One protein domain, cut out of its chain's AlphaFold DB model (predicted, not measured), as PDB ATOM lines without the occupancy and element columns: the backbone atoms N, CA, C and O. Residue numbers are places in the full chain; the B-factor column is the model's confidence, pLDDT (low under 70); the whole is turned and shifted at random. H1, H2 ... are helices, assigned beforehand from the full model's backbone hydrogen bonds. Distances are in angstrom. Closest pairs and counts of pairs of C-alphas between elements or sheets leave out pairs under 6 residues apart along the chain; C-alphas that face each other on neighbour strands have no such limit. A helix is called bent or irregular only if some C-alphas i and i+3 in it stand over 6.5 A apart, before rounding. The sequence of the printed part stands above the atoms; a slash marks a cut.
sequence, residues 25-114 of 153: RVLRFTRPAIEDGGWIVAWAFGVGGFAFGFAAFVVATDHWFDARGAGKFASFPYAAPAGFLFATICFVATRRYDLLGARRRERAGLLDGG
ATOM      1  N   ARG A  25       1.344  43.266 -17.241       75.00
ATOM      2  CA  ARG A  25       0.891  41.882 -17.432       75.00
ATOM      3  C   ARG A  25      -0.477  41.844 -18.115       75.00
ATOM      4  O   ARG A  25      -0.640  41.099 -19.072       75.00
ATOM      5  N   VAL A  26      -1.410  42.699 -17.691       72.94
ATOM      6  CA  VAL A  26      -2.743  42.817 -18.310       72.94
ATOM      7  C   VAL A  26      -2.641  43.305 -19.760       72.94
ATOM      8  O   VAL A  26      -3.213  42.681 -20.652       72.94
ATOM      9  N   LEU A  27      -1.847  44.348 -20.024       69.19
ATOM     10  CA  LEU A  27      -1.651  44.889 -21.375       69.19
ATOM     11  C   LEU A  27      -0.961  43.899 -22.324       69.19
ATOM     12  O   LEU A  27      -1.252  43.902 -23.519       69.19
ATOM     13  N   ARG A  28      -0.084  43.018 -21.820       70.31
ATOM     14  CA  ARG A  28       0.504  41.933 -22.629       70.31
ATOM     15  C   ARG A  28      -0.540  40.943 -23.135       70.31
ATOM     16  O   ARG A  28      -0.384  40.440 -24.240       70.31
ATOM     17  N   PHE A  29      -1.577  40.673 -22.345       65.38
ATOM     18  CA  PHE A  29      -2.635  39.735 -22.720       65.38
ATOM     19  C   PHE A  29      -3.700  40.366 -23.620       65.38
ATOM     20  O   PHE A  29      -4.208  39.694 -24.512       65.38
ATOM     21  N   THR A  30      -4.030  41.645 -23.432       58.03
ATOM     22  CA  THR A  30      -5.087  42.294 -24.226       58.03
ATOM     23  C   THR A  30      -4.615  42.772 -25.596       58.03
ATOM     24  O   THR A  30      -5.409  42.793 -26.536       58.03
ATOM     25  N   ARG A  31      -3.332  43.119 -25.751       60.03
ATOM     26  CA  ARG A  31      -2.782  43.622 -27.019       60.03
ATOM     27  C   ARG A  31      -2.927  42.653 -28.208       60.03
ATOM     28  O   ARG A  31      -3.432  43.111 -29.231       60.03
ATOM     29  N   PRO A  32      -2.591  41.350 -28.103       58.25
ATOM     30  CA  PRO A  32      -2.750  40.433 -29.231       58.25
ATOM     31  C   PRO A  32      -4.222  40.202 -29.595       58.25
ATOM     32  O   PRO A  32      -4.552  40.140 -30.771       58.25
ATOM     33  N   ALA A  33      -5.133  40.171 -28.615       58.91
ATOM     34  CA  ALA A  33      -6.562  39.983 -28.881       58.91
ATOM     35  C   ALA A  33      -7.188  41.162 -29.652       58.91
ATOM     36  O   ALA A  33      -8.073  40.967 -30.483       58.91
ATOM     37  N   ILE A  34      -6.716  42.386 -29.396       60.38
ATOM     38  CA  ILE A  34      -7.184  43.591 -30.095       60.38
ATOM     39  C   ILE A  34      -6.550  43.697 -31.492       60.38
ATOM     40  O   ILE A  34      -7.246  44.069 -32.437       60.38
ATOM     41  N   GLU A  35      -5.273  43.334 -31.656       67.19
ATOM     42  CA  GLU A  35      -4.612  43.316 -32.974       67.19
ATOM     43  C   GLU A  35      -5.166  42.214 -33.894       67.19
ATOM     44  O   GLU A  35      -5.393  42.472 -35.078       67.19
ATOM     45  N   ASP A  36      -5.475  41.031 -33.357       67.56
ATOM     46  CA  ASP A  36      -6.000  39.908 -34.144       67.56
ATOM     47  C   ASP A  36      -7.498  40.051 -34.485       67.56
ATOM     48  O   ASP A  36      -7.958  39.460 -35.461       67.56
ATOM     49  N   GLY A  37      -8.270  40.833 -33.717       67.62
ATOM     50  CA  GLY A  37      -9.710  41.045 -33.943       67.62
ATOM     51  C   GLY A  37     -10.073  42.380 -34.604       67.62
ATOM     52  O   GLY A  37     -11.098  42.483 -35.283       67.62
ATOM     53  N   GLY A  38      -9.235  43.409 -34.446       74.69
ATOM     54  CA  GLY A  38      -9.525  44.763 -34.924       74.69
ATOM     55  C   GLY A  38      -9.687  44.857 -36.442       74.69
ATOM     56  O   GLY A  38     -10.520  45.623 -36.928       74.69
ATOM     57  N   TRP A  39      -8.962  44.030 -37.200       74.62
ATOM     58  CA  TRP A  39      -9.080  44.003 -38.659       74.62
ATOM     59  C   TRP A  39     -10.428  43.437 -39.125       74.62
ATOM     60  O   TRP A  39     -10.951  43.917 -40.126       74.62
ATOM     61  N   ILE A  40     -11.026  42.485 -38.394       78.31
ATOM     62  CA  ILE A  40     -12.347  41.916 -38.720       78.31
ATOM     63  C   ILE A  40     -13.414  42.994 -38.571       78.31
ATOM     64  O   ILE A  40     -14.253  43.168 -39.453       78.31
ATOM     65  N   VAL A  41     -13.357  43.754 -37.475       77.25
ATOM     66  CA  VAL A  41     -14.284  44.861 -37.217       77.25
ATOM     67  C   VAL A  41     -14.110  45.950 -38.276       77.25
ATOM     68  O   VAL A  41     -15.088  46.354 -38.902       77.25
ATOM     69  N   ALA A  42     -12.870  46.366 -38.554       76.81
ATOM     70  CA  ALA A  42     -12.577  47.342 -39.605       76.81
ATOM     71  C   ALA A  42     -13.063  46.875 -40.990       76.81
ATOM     72  O   ALA A  42     -13.610  47.671 -41.755       76.81
ATOM     73  N   TRP A  43     -12.925  45.584 -41.300       79.69
ATOM     74  CA  TRP A  43     -13.407  44.997 -42.547       79.69
ATOM     75  C   TRP A  43     -14.935  44.973 -42.622       79.69
ATOM     76  O   TRP A  43     -15.497  45.379 -43.635       79.69
ATOM     77  N   ALA A  44     -15.615  44.576 -41.543       81.06
ATOM     78  CA  ALA A  44     -17.074  44.573 -41.469       81.06
ATOM     79  C   ALA A  44     -17.656  45.982 -41.662       81.06
ATOM     80  O   ALA A  44     -18.602  46.155 -42.432       81.06
ATOM     81  N   PHE A  45     -17.054  47.002 -41.039       81.81
ATOM     82  CA  PHE A  45     -17.444  48.398 -41.258       81.81
ATOM     83  C   PHE A  45     -17.123  48.883 -42.676       81.81
ATOM     84  O   PHE A  45     -17.941  49.580 -43.271       81.81
ATOM     85  N   GLY A  46     -15.977  48.494 -43.244       79.31
ATOM     86  CA  GLY A  46     -15.601  48.859 -44.611       79.31
ATOM     87  C   GLY A  46     -16.543  48.268 -45.662       79.31
ATOM     88  O   GLY A  46     -17.074  48.994 -46.499       79.31
ATOM     89  N   VAL A  47     -16.805  46.962 -45.590       81.19
ATOM     90  CA  VAL A  47     -17.709  46.258 -46.515       81.19
ATOM     91  C   VAL A  47     -19.154  46.692 -46.305       81.19
ATOM     92  O   VAL A  47     -19.844  46.989 -47.279       81.19
ATOM     93  N   GLY A  48     -19.608  46.779 -45.052       82.56
ATOM     94  CA  GLY A  48     -20.961  47.219 -44.723       82.56
ATOM     95  C   GLY A  48     -21.220  48.663 -45.155       82.56
ATOM     96  O   GLY A  48     -22.219  48.939 -45.817       82.56
ATOM     97  N   GLY A  49     -20.287  49.571 -44.857       80.12
ATOM     98  CA  GLY A  49     -20.358  50.969 -45.278       80.12
ATOM     99  C   GLY A  49     -20.336  51.126 -46.798       80.12
ATOM    100  O   GLY A  49     -21.107  51.916 -47.338       80.12
ATOM    101  N   PHE A  50     -19.522  50.334 -47.502       79.25
ATOM    102  CA  PHE A  50     -19.500  50.337 -48.963       79.25
ATOM    103  C   PHE A  50     -20.809  49.819 -49.566       79.25
ATOM    104  O   PHE A  50     -21.377  50.472 -50.439       79.25
ATOM    105  N   ALA A  51     -21.320  48.682 -49.085       80.81
ATOM    106  CA  ALA A  51     -22.584  48.118 -49.551       80.81
ATOM    107  C   ALA A  51     -23.748  49.096 -49.326       80.81
ATOM    108  O   ALA A  51     -24.564  49.308 -50.225       80.81
ATOM    109  N   PHE A  52     -23.780  49.745 -48.159       84.12
ATOM    110  CA  PHE A  52     -24.763  50.775 -47.842       84.12
ATOM    111  C   PHE A  52     -24.632  51.999 -48.760       84.12
ATOM    112  O   PHE A  52     -25.621  52.434 -49.348       84.12
ATOM    113  N   GLY A  53     -23.416  52.525 -48.936       81.25
ATOM    114  CA  GLY A  53     -23.154  53.662 -49.821       81.25
ATOM    115  C   GLY A  53     -23.509  53.369 -51.280       81.25
ATOM    116  O   GLY A  53     -24.099  54.211 -51.953       81.25
ATOM    117  N   PHE A  54     -23.225  52.155 -51.754       79.56
ATOM    118  CA  PHE A  54     -23.594  51.705 -53.092       79.56
ATOM    119  C   PHE A  54     -25.113  51.607 -53.265       79.56
ATOM    120  O   PHE A  54     -25.647  52.109 -54.251       79.56
ATOM    121  N   ALA A  55     -25.825  51.024 -52.296       81.44
ATOM    122  CA  ALA A  55     -27.285  50.955 -52.331       81.44
ATOM    123  C   ALA A  55     -27.919  52.357 -52.345       81.44
ATOM    124  O   ALA A  55     -28.789  52.632 -53.172       81.44
ATOM    125  N   ALA A  56     -27.436  53.266 -51.490       83.88
ATOM    126  CA  ALA A  56     -27.886  54.655 -51.463       83.88
ATOM    127  C   ALA A  56     -27.606  55.376 -52.791       83.88
ATOM    128  O   ALA A  56     -28.460  56.114 -53.281       83.88
ATOM    129  N   PHE A  57     -26.445  55.127 -53.405       80.75
ATOM    130  CA  PHE A  57     -26.101  55.672 -54.715       80.75
ATOM    131  C   PHE A  57     -27.045  55.165 -55.811       80.75
ATOM    132  O   PHE A  57     -27.574  55.978 -56.562       80.75
ATOM    133  N   VAL A  58     -27.314  53.856 -55.873       79.94
ATOM    134  CA  VAL A  58     -28.251  53.274 -56.850       79.94
ATOM    135  C   VAL A  58     -29.635  53.917 -56.717       79.94
ATOM    136  O   VAL A  58     -30.167  54.405 -57.713       79.94
ATOM    137  N   VAL A  59     -30.171  54.011 -55.496       81.88
ATOM    138  CA  VAL A  59     -31.468  54.660 -55.222       81.88
ATOM    139  C   VAL A  59     -31.455  56.137 -55.630       81.88
ATOM    140  O   VAL A  59     -32.378  56.604 -56.297       81.88
ATOM    141  N   ALA A  60     -30.399  56.878 -55.286       78.25
ATOM    142  CA  ALA A  60     -30.266  58.286 -55.659       78.25
ATOM    143  C   ALA A  60     -30.202  58.476 -57.181       78.25
ATOM    144  O   ALA A  60     -30.816  59.403 -57.711       78.25
ATOM    145  N   THR A  61     -29.492  57.595 -57.893       71.69
ATOM    146  CA  THR A  61     -29.441  57.641 -59.355       71.69
ATOM    147  C   THR A  61     -30.790  57.308 -59.980       71.69
ATOM    148  O   THR A  61     -31.202  58.029 -60.882       71.69
ATOM    149  N   ASP A  62     -31.511  56.302 -59.478       74.81
ATOM    150  CA  ASP A  62     -32.845  55.945 -59.979       74.81
ATOM    151  C   ASP A  62     -33.811  57.137 -59.868       74.81
ATOM    152  O   ASP A  62     -34.379  57.568 -60.872       74.81
ATOM    153  N   HIS A  63     -33.871  57.780 -58.695       76.94
ATOM    154  CA  HIS A  63     -34.673  58.994 -58.488       76.94
ATOM    155  C   HIS A  63     -34.252  60.170 -59.380       76.94
ATOM    156  O   HIS A  63     -35.100  60.903 -59.891       76.94
ATOM    157  N   TRP A  64     -32.947  60.371 -59.576       74.62
ATOM    158  CA  TRP A  64     -32.428  61.450 -60.415       74.62
ATOM    159  C   TRP A  64     -32.768  61.260 -61.900       74.62
ATOM    160  O   TRP A  64     -33.052  62.238 -62.597       74.62
ATOM    161  N   PHE A  65     -32.737  60.019 -62.395       70.25
ATOM    162  CA  PHE A  65     -33.094  59.703 -63.780       70.25
ATOM    163  C   PHE A  65     -34.606  59.776 -64.015       70.25
ATOM    164  O   PHE A  65     -35.019  60.334 -65.037       70.25
ATOM    165  N   ASP A  66     -35.422  59.319 -63.059       74.69
ATOM    166  CA  ASP A  66     -36.887  59.416 -63.132       74.69
ATOM    167  C   ASP A  66     -37.342  60.886 -63.225       74.69
ATOM    168  O   ASP A  66     -38.186  61.242 -64.047       74.69
ATOM    169  N   ALA A  67     -36.671  61.785 -62.493       75.50
ATOM    170  CA  ALA A  67     -36.931  63.225 -62.536       75.50
ATOM    171  C   ALA A  67     -36.586  63.904 -63.880       75.50
ATOM    172  O   ALA A  67     -37.022  65.031 -64.121       75.50
ATOM    173  N   ARG A  68     -35.792  63.270 -64.756       75.88
ATOM    174  CA  ARG A  68     -35.316  63.870 -66.022       75.88
ATOM    175  C   ARG A  68     -35.886  63.231 -67.287       75.88
ATOM    176  O   ARG A  68     -35.533  63.669 -68.378       75.88
ATOM    177  N   GLY A  69     -36.739  62.211 -67.170       73.25
ATOM    178  CA  GLY A  69     -37.375  61.550 -68.320       73.25
ATOM    179  C   GLY A  69     -36.404  60.829 -69.267       73.25
ATOM    180  O   GLY A  69     -36.796  60.413 -70.357       73.25
ATOM    181  N   ALA A  70     -35.137  60.671 -68.874       61.47
ATOM    182  CA  ALA A  70     -34.153  59.905 -69.624       61.47
ATOM    183  C   ALA A  70     -34.314  58.424 -69.257       61.47
ATOM    184  O   ALA A  70     -34.207  58.060 -68.090       61.47
ATOM    185  N   GLY A  71     -34.615  57.577 -70.247       60.31
ATOM    186  CA  GLY A  71     -34.912  56.157 -70.040       60.31
ATOM    187  C   GLY A  71     -33.900  55.432 -69.137       60.31
ATOM    188  O   GLY A  71     -32.693  55.653 -69.231       60.31
ATOM    189  N   LYS A  72     -34.420  54.529 -68.293       58.81
ATOM    190  CA  LYS A  72     -33.787  53.851 -67.137       58.81
ATOM    191  C   LYS A  72     -32.500  53.036 -67.395       58.81
ATOM    192  O   LYS A  72     -32.030  52.345 -66.499       58.81
ATOM    193  N   PHE A  73     -31.913  53.077 -68.590       60.91
ATOM    194  CA  PHE A  73     -30.915  52.093 -69.033       60.91
ATOM    195  C   PHE A  73     -29.480  52.606 -69.236       60.91
ATOM    196  O   PHE A  73     -28.585  51.791 -69.451       60.91
ATOM    197  N   ALA A  74     -29.208  53.912 -69.150       59.66
ATOM    198  CA  ALA A  74     -27.890  54.436 -69.542       59.66
ATOM    199  C   ALA A  74     -26.800  54.371 -68.447       59.66
ATOM    200  O   ALA A  74     -25.613  54.425 -68.759       59.66
ATOM    201  N   SER A  75     -27.163  54.254 -67.167       58.56
ATOM    202  CA  SER A  75     -26.232  54.399 -66.029       58.56
ATOM    203  C   SER A  75     -25.768  53.081 -65.393       58.56
ATOM    204  O   SER A  75     -24.799  53.070 -64.634       58.56
ATOM    205  N   PHE A  76     -26.391  51.954 -65.743       61.28
ATOM    206  CA  PHE A  76     -26.103  50.647 -65.144       61.28
ATOM    207  C   PHE A  76     -24.716  50.033 -65.455       61.28
ATOM    208  O   PHE A  76     -24.160  49.381 -64.565       61.28
ATOM    209  N   PRO A  77     -24.091  50.210 -66.643       68.50
ATOM    210  CA  PRO A  77     -22.904  49.422 -66.984       68.50
ATOM    211  C   PRO A  77     -21.629  49.838 -66.236       68.50
ATOM    212  O   PRO A  77     -20.679  49.063 -66.211       68.50
ATOM    213  N   TYR A  78     -21.591  51.017 -65.600       66.12
ATOM    214  CA  TYR A  78     -20.376  51.529 -64.946       66.12
ATOM    215  C   TYR A  78     -20.366  51.374 -63.420       66.12
ATOM    216  O   TYR A  78     -19.295  51.269 -62.823       66.12
ATOM    217  N   ALA A  79     -21.534  51.302 -62.776       68.19
ATOM    218  CA  ALA A  79     -21.619  51.159 -61.320       68.19
ATOM    219  C   ALA A  79     -21.201  49.752 -60.851       68.19
ATOM    220  O   ALA A  79     -20.451  49.608 -59.885       68.19
ATOM    221  N   ALA A  80     -21.630  48.712 -61.575       72.19
ATOM    222  CA  ALA A  80     -21.289  47.323 -61.272       72.19
ATOM    223  C   ALA A  80     -19.768  47.031 -61.301       72.19
ATOM    224  O   ALA A  80     -19.257  46.487 -60.316       72.19
ATOM    225  N   PRO A  81     -19.002  47.405 -62.348       79.38
ATOM    226  CA  PRO A  81     -17.563  47.146 -62.372       79.38
ATOM    227  C   PRO A  81     -16.793  47.945 -61.313       79.38
ATOM    228  O   PRO A  81     -15.827  47.423 -60.759       79.38
ATOM    229  N   ALA A  82     -17.229  49.165 -60.970       76.38
ATOM    230  CA  ALA A  82     -16.600  49.948 -59.905       76.38
ATOM    231  C   ALA A  82     -16.748  49.268 -58.531       76.38
ATOM    232  O   ALA A  82     -15.772  49.158 -57.786       76.38
ATOM    233  N   GLY A  83     -17.941  48.744 -58.227       75.88
ATOM    234  CA  GLY A  83     -18.178  47.976 -57.003       75.88
ATOM    235  C   GLY A  83     -17.366  46.684 -56.934       75.88
ATOM    236  O   GLY A  83     -16.761  46.385 -55.903       75.88
ATOM    237  N   PHE A  84     -17.280  45.958 -58.049       78.00
ATOM    238  CA  PHE A  84     -16.487  44.733 -58.132       78.00
ATOM    239  C   PHE A  84     -14.980  44.990 -57.961       78.00
ATOM    240  O   PHE A  84     -14.303  44.266 -57.224       78.00
ATOM    241  N   LEU A  85     -14.451  46.042 -58.595       81.50
ATOM    242  CA  LEU A  85     -13.047  46.433 -58.464       81.50
ATOM    243  C   LEU A  85     -12.708  46.792 -57.013       81.50
ATOM    244  O   LEU A  85     -11.717  46.296 -56.477       81.50
ATOM    245  N   PHE A  86     -13.546  47.602 -56.363       79.81
ATOM    246  CA  PHE A  86     -13.344  47.984 -54.967       79.81
ATOM    247  C   PHE A  86     -13.349  46.762 -54.039       79.81
ATOM    248  O   PHE A  86     -12.403  46.569 -53.274       79.81
ATOM    249  N   ALA A  87     -14.351  45.885 -54.168       77.75
ATOM    250  CA  ALA A  87     -14.433  44.653 -53.385       77.75
ATOM    251  C   ALA A  87     -13.198  43.753 -53.583       77.75
ATOM    252  O   ALA A  87     -12.668  43.202 -52.616       77.75
ATOM    253  N   THR A  88     -12.691  43.657 -54.816       80.69
ATOM    254  CA  THR A  88     -11.481  42.887 -55.140       80.69
ATOM    255  C   THR A  88     -10.235  43.484 -54.481       80.69
ATOM    256  O   THR A  88      -9.450  42.748 -53.879       80.69
ATOM    257  N   ILE A  89     -10.058  44.809 -54.536       85.31
ATOM    258  CA  ILE A  89      -8.937  45.500 -53.879       85.31
ATOM    259  C   ILE A  89      -8.989  45.276 -52.366       85.31
ATOM    260  O   ILE A  89      -7.972  44.910 -51.771       85.31
ATOM    261  N   CYS A  90     -10.165  45.431 -51.748       81.62
ATOM    262  CA  CYS A  90     -10.354  45.168 -50.322       81.62
ATOM    263  C   CYS A  90      -9.994  43.722 -49.967       81.62
ATOM    264  O   CYS A  90      -9.244  43.495 -49.021       81.62
ATOM    265  N   PHE A  91     -10.461  42.747 -50.750       81.44
ATOM    266  CA  PHE A  91     -10.153  41.336 -50.524       81.44
ATOM    267  C   PHE A  91      -8.647  41.038 -50.616       81.44
ATOM    268  O   PHE A  91      -8.086  40.383 -49.735       81.44
ATOM    269  N   VAL A  92      -7.968  41.548 -51.650       85.00
ATOM    270  CA  VAL A  92      -6.516  41.370 -51.828       85.00
ATOM    271  C   VAL A  92      -5.735  42.031 -50.692       85.00
ATOM    272  O   VAL A  92      -4.786  41.434 -50.174       85.00
ATOM    273  N   ALA A  93      -6.134  43.235 -50.275       82.38
ATOM    274  CA  ALA A  93      -5.508  43.934 -49.160       82.38
ATOM    275  C   ALA A  93      -5.622  43.115 -47.866       82.38
ATOM    276  O   ALA A  93      -4.599  42.866 -47.227       82.38
ATOM    277  N   THR A  94      -6.815  42.616 -47.529       78.69
ATOM    278  CA  THR A  94      -7.041  41.771 -46.343       78.69
ATOM    279  C   THR A  94      -6.159  40.530 -46.357       78.69
ATOM    280  O   THR A  94      -5.394  40.306 -45.422       78.69
ATOM    281  N   ARG A  95      -6.161  39.779 -47.465       81.69
ATOM    282  CA  ARG A  95      -5.313  38.587 -47.604       81.69
ATOM    283  C   ARG A  95      -3.834  38.904 -47.412       81.69
ATOM    284  O   ARG A  95      -3.108  38.124 -46.798       81.69
ATOM    285  N   ARG A  96      -3.369  40.046 -47.924       85.56
ATOM    286  CA  ARG A  96      -1.977  40.472 -47.761       85.56
ATOM    287  C   ARG A  96      -1.652  40.782 -46.300       85.56
ATOM    288  O   ARG A  96      -0.583  40.380 -45.843       85.56
ATOM    289  N   TYR A  97      -2.546  41.446 -45.571       81.75
ATOM    290  CA  TYR A  97      -2.356  41.709 -44.143       81.75
ATOM    291  C   TYR A  97      -2.323  40.417 -43.321       81.75
ATOM    292  O   TYR A  97      -1.401  40.254 -42.521       81.75
ATOM    293  N   ASP A  98      -3.215  39.462 -43.593       80.94
ATOM    294  CA  ASP A  98      -3.237  38.164 -42.900       80.94
ATOM    295  C   ASP A  98      -1.933  37.387 -43.101       80.94
ATOM    296  O   ASP A  98      -1.338  36.873 -42.150       80.94
ATOM    297  N   LEU A  99      -1.445  37.342 -44.345       82.88
ATOM    298  CA  LEU A  99      -0.193  36.666 -44.681       82.88
ATOM    299  C   LEU A  99       1.012  37.337 -44.011       82.88
ATOM    300  O   LEU A  99       1.922  36.649 -43.542       82.88
ATOM    301  N   LEU A 100       1.030  38.671 -43.936       86.69
ATOM    302  CA  LEU A 100       2.077  39.401 -43.222       86.69
ATOM    303  C   LEU A 100       2.001  39.155 -41.709       86.69
ATOM    304  O   LEU A 100       3.046  38.985 -41.079       86.69
ATOM    305  N   GLY A 101       0.797  39.083 -41.138       85.81
ATOM    306  CA  GLY A 101       0.574  38.757 -39.729       85.81
ATOM    307  C   GLY A 101       1.030  37.338 -39.379       85.81
ATOM    308  O   GLY A 101       1.747  37.142 -38.398       85.81
ATOM    309  N   ALA A 102       0.702  36.348 -40.212       86.12
ATOM    310  CA  ALA A 102       1.171  34.971 -40.052       86.12
ATOM    311  C   ALA A 102       2.708  34.885 -40.081       86.12
ATOM    312  O   ALA A 102       3.307  34.286 -39.189       86.12
ATOM    313  N   ARG A 103       3.354  35.574 -41.032       89.44
ATOM    314  CA  ARG A 103       4.824  35.645 -41.109       89.44
ATOM    315  C   ARG A 103       5.448  36.327 -39.893       89.44
ATOM    316  O   ARG A 103       6.507  35.904 -39.443       89.44
ATOM    317  N   ARG A 104       4.823  37.378 -39.348       89.38
ATOM    318  CA  ARG A 104       5.297  38.022 -38.110       89.38
ATOM    319  C   ARG A 104       5.226  37.068 -36.919       89.38
ATOM    320  O   ARG A 104       6.187  37.012 -36.161       89.38
ATOM    321  N   ARG A 105       4.141  36.296 -36.790       89.44
ATOM    322  CA  ARG A 105       3.983  35.293 -35.721       89.44
ATOM    323  C   ARG A 105       4.992  34.153 -35.839       89.44
ATOM    324  O   ARG A 105       5.616  33.804 -34.845       89.44
ATOM    325  N   GLU A 106       5.214  33.637 -37.047       92.38
ATOM    326  CA  GLU A 106       6.254  32.629 -37.304       92.38
ATOM    327  C   GLU A 106       7.641  33.153 -36.904       92.38
ATOM    328  O   GLU A 106       8.388  32.476 -36.201       92.38
ATOM    329  N   ARG A 107       7.970  34.393 -37.287       92.44
ATOM    330  CA  ARG A 107       9.240  35.030 -36.916       92.44
ATOM    331  C   ARG A 107       9.396  35.218 -35.415       92.44
ATOM    332  O   ARG A 107      10.482  34.976 -34.910       92.44
ATOM    333  N   ALA A 108       8.340  35.633 -34.720       90.44
ATOM    334  CA  ALA A 108       8.372  35.775 -33.269       90.44
ATOM    335  C   ALA A 108       8.686  34.432 -32.589       90.44
ATOM    336  O   ALA A 108       9.605  34.370 -31.784       90.44
ATOM    337  N   GLY A 109       8.022  33.345 -33.002       90.56
ATOM    338  CA  GLY A 109       8.299  32.010 -32.460       90.56
ATOM    339  C   GLY A 109       9.715  31.503 -32.761       90.56
ATOM    340  O   GLY A 109      10.320  30.838 -31.924       90.56
ATOM    341  N   LEU A 110      10.277  31.845 -33.928       93.12
ATOM    342  CA  LEU A 110      11.682  31.551 -34.233       93.12
ATOM    343  C   LEU A 110      12.632  32.305 -33.296       93.12
ATOM    344  O   LEU A 110      13.557  31.692 -32.769       93.12
ATOM    345  N   LEU A 111      12.384  33.593 -33.052       92.62
ATOM    346  CA  LEU A 111      13.203  34.411 -32.154       92.62
ATOM    347  C   LEU A 111      13.117  33.935 -30.699       92.62
ATOM    348  O   LEU A 111      14.143  33.888 -30.024       92.62
ATOM    349  N   ASP A 112      11.934  33.519 -30.242       90.62
ATOM    350  CA  ASP A 112      11.745  32.921 -28.913       90.62
ATOM    351  C   ASP A 112      12.534  31.607 -28.760       90.62
ATOM    352  O   ASP A 112      13.000  31.282 -27.670       90.62
ATOM    353  N   GLY A 113      12.729  30.871 -29.859       90.62
ATOM    354  CA  GLY A 113      13.573  29.677 -29.925       90.62
ATOM    355  C   GLY A 113      15.053  29.953 -30.207       90.62
ATOM    356  O   GLY A 113      15.760  29.017 -30.580       90.62
ATOM    357  N   GLY A 114      15.510  31.207 -30.115       92.12
ATOM    358  CA  GLY A 114      16.902  31.581 -30.382       92.12
ATOM    359  C   GLY A 114      17.314  31.427 -31.849       92.12
ATOM    360  O   GLY A 114      18.481  31.188 -32.139       92.12
TER     361      GLY A 114
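Overview. This is residues 25 to 114 of the 153 residues of an uncharacterized protein of Phycisphaerae bacterium (UniProt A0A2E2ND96). Two long helices lie side by side with a gap between them, H1b and H2, running opposite ways as a long narrow U that a loop closes at one end; at the open end the short arm H1a turns away from H2. Residues 25 to 34 of H1, residues 66 to 71 and residues 102 to 114 stick out free. The printed part has 90 residues with two named helices, H1 then H2, and no named strand, and its class is all helix. It is extended, a rod spanning 72 by 25 by 8 A, with a radius of gyration of the C-alphas of 21.1 A.

Arrangement. H1, residues 25 to 66, was assigned as one helix by its hydrogen bonds but is bent, with C-alphas 36 and 39 at 6.8 A. Its arms, H1a of residues 25 to 36 and H1b of residues 39 to 66, stand at a steep tilt of 37 degrees, only just past shallow. H1b and H2, residues 76 to 112, are close but not clearly touching; their closest C-alphas, those of Phe 54 and Gly 83, are 7.7 A apart. They run opposite ways at a shallow tilt of 5 degrees. H1a and H2 are apart. In H1b every O i to N i+4 pair is within hydrogen-bond range, against 6 of 8 in H1a and 31 of 33 in H2.

Along the chain. H1b is 40.1 A long from C-alpha 39 to C-alpha 66 at (-36.887, 59.416, -63.132). H1a, 18.2 A long, begins at C-alpha 25 at (0.891, 41.882, -17.432) and is irregular, with C-alphas 29 and 32 at 6.55 A. H2 is 55.3 A long and ends at C-alpha 112 at (11.745, 32.921, -28.913); it is neither bent nor irregular, but only just: C-alphas 77 and 80 are 6.3 A apart.

Size, cuts and confidence. The two C-alphas farthest apart, those of Gly 69 and Gly 114, are 72.7 A apart. The printed part has no cut, and the link from H1 to H2, 9 residues, is short. The mean pLDDT of the printed part is 77.1; residue 27, residues 29 to 37 and residues 70 to 79 are under 70.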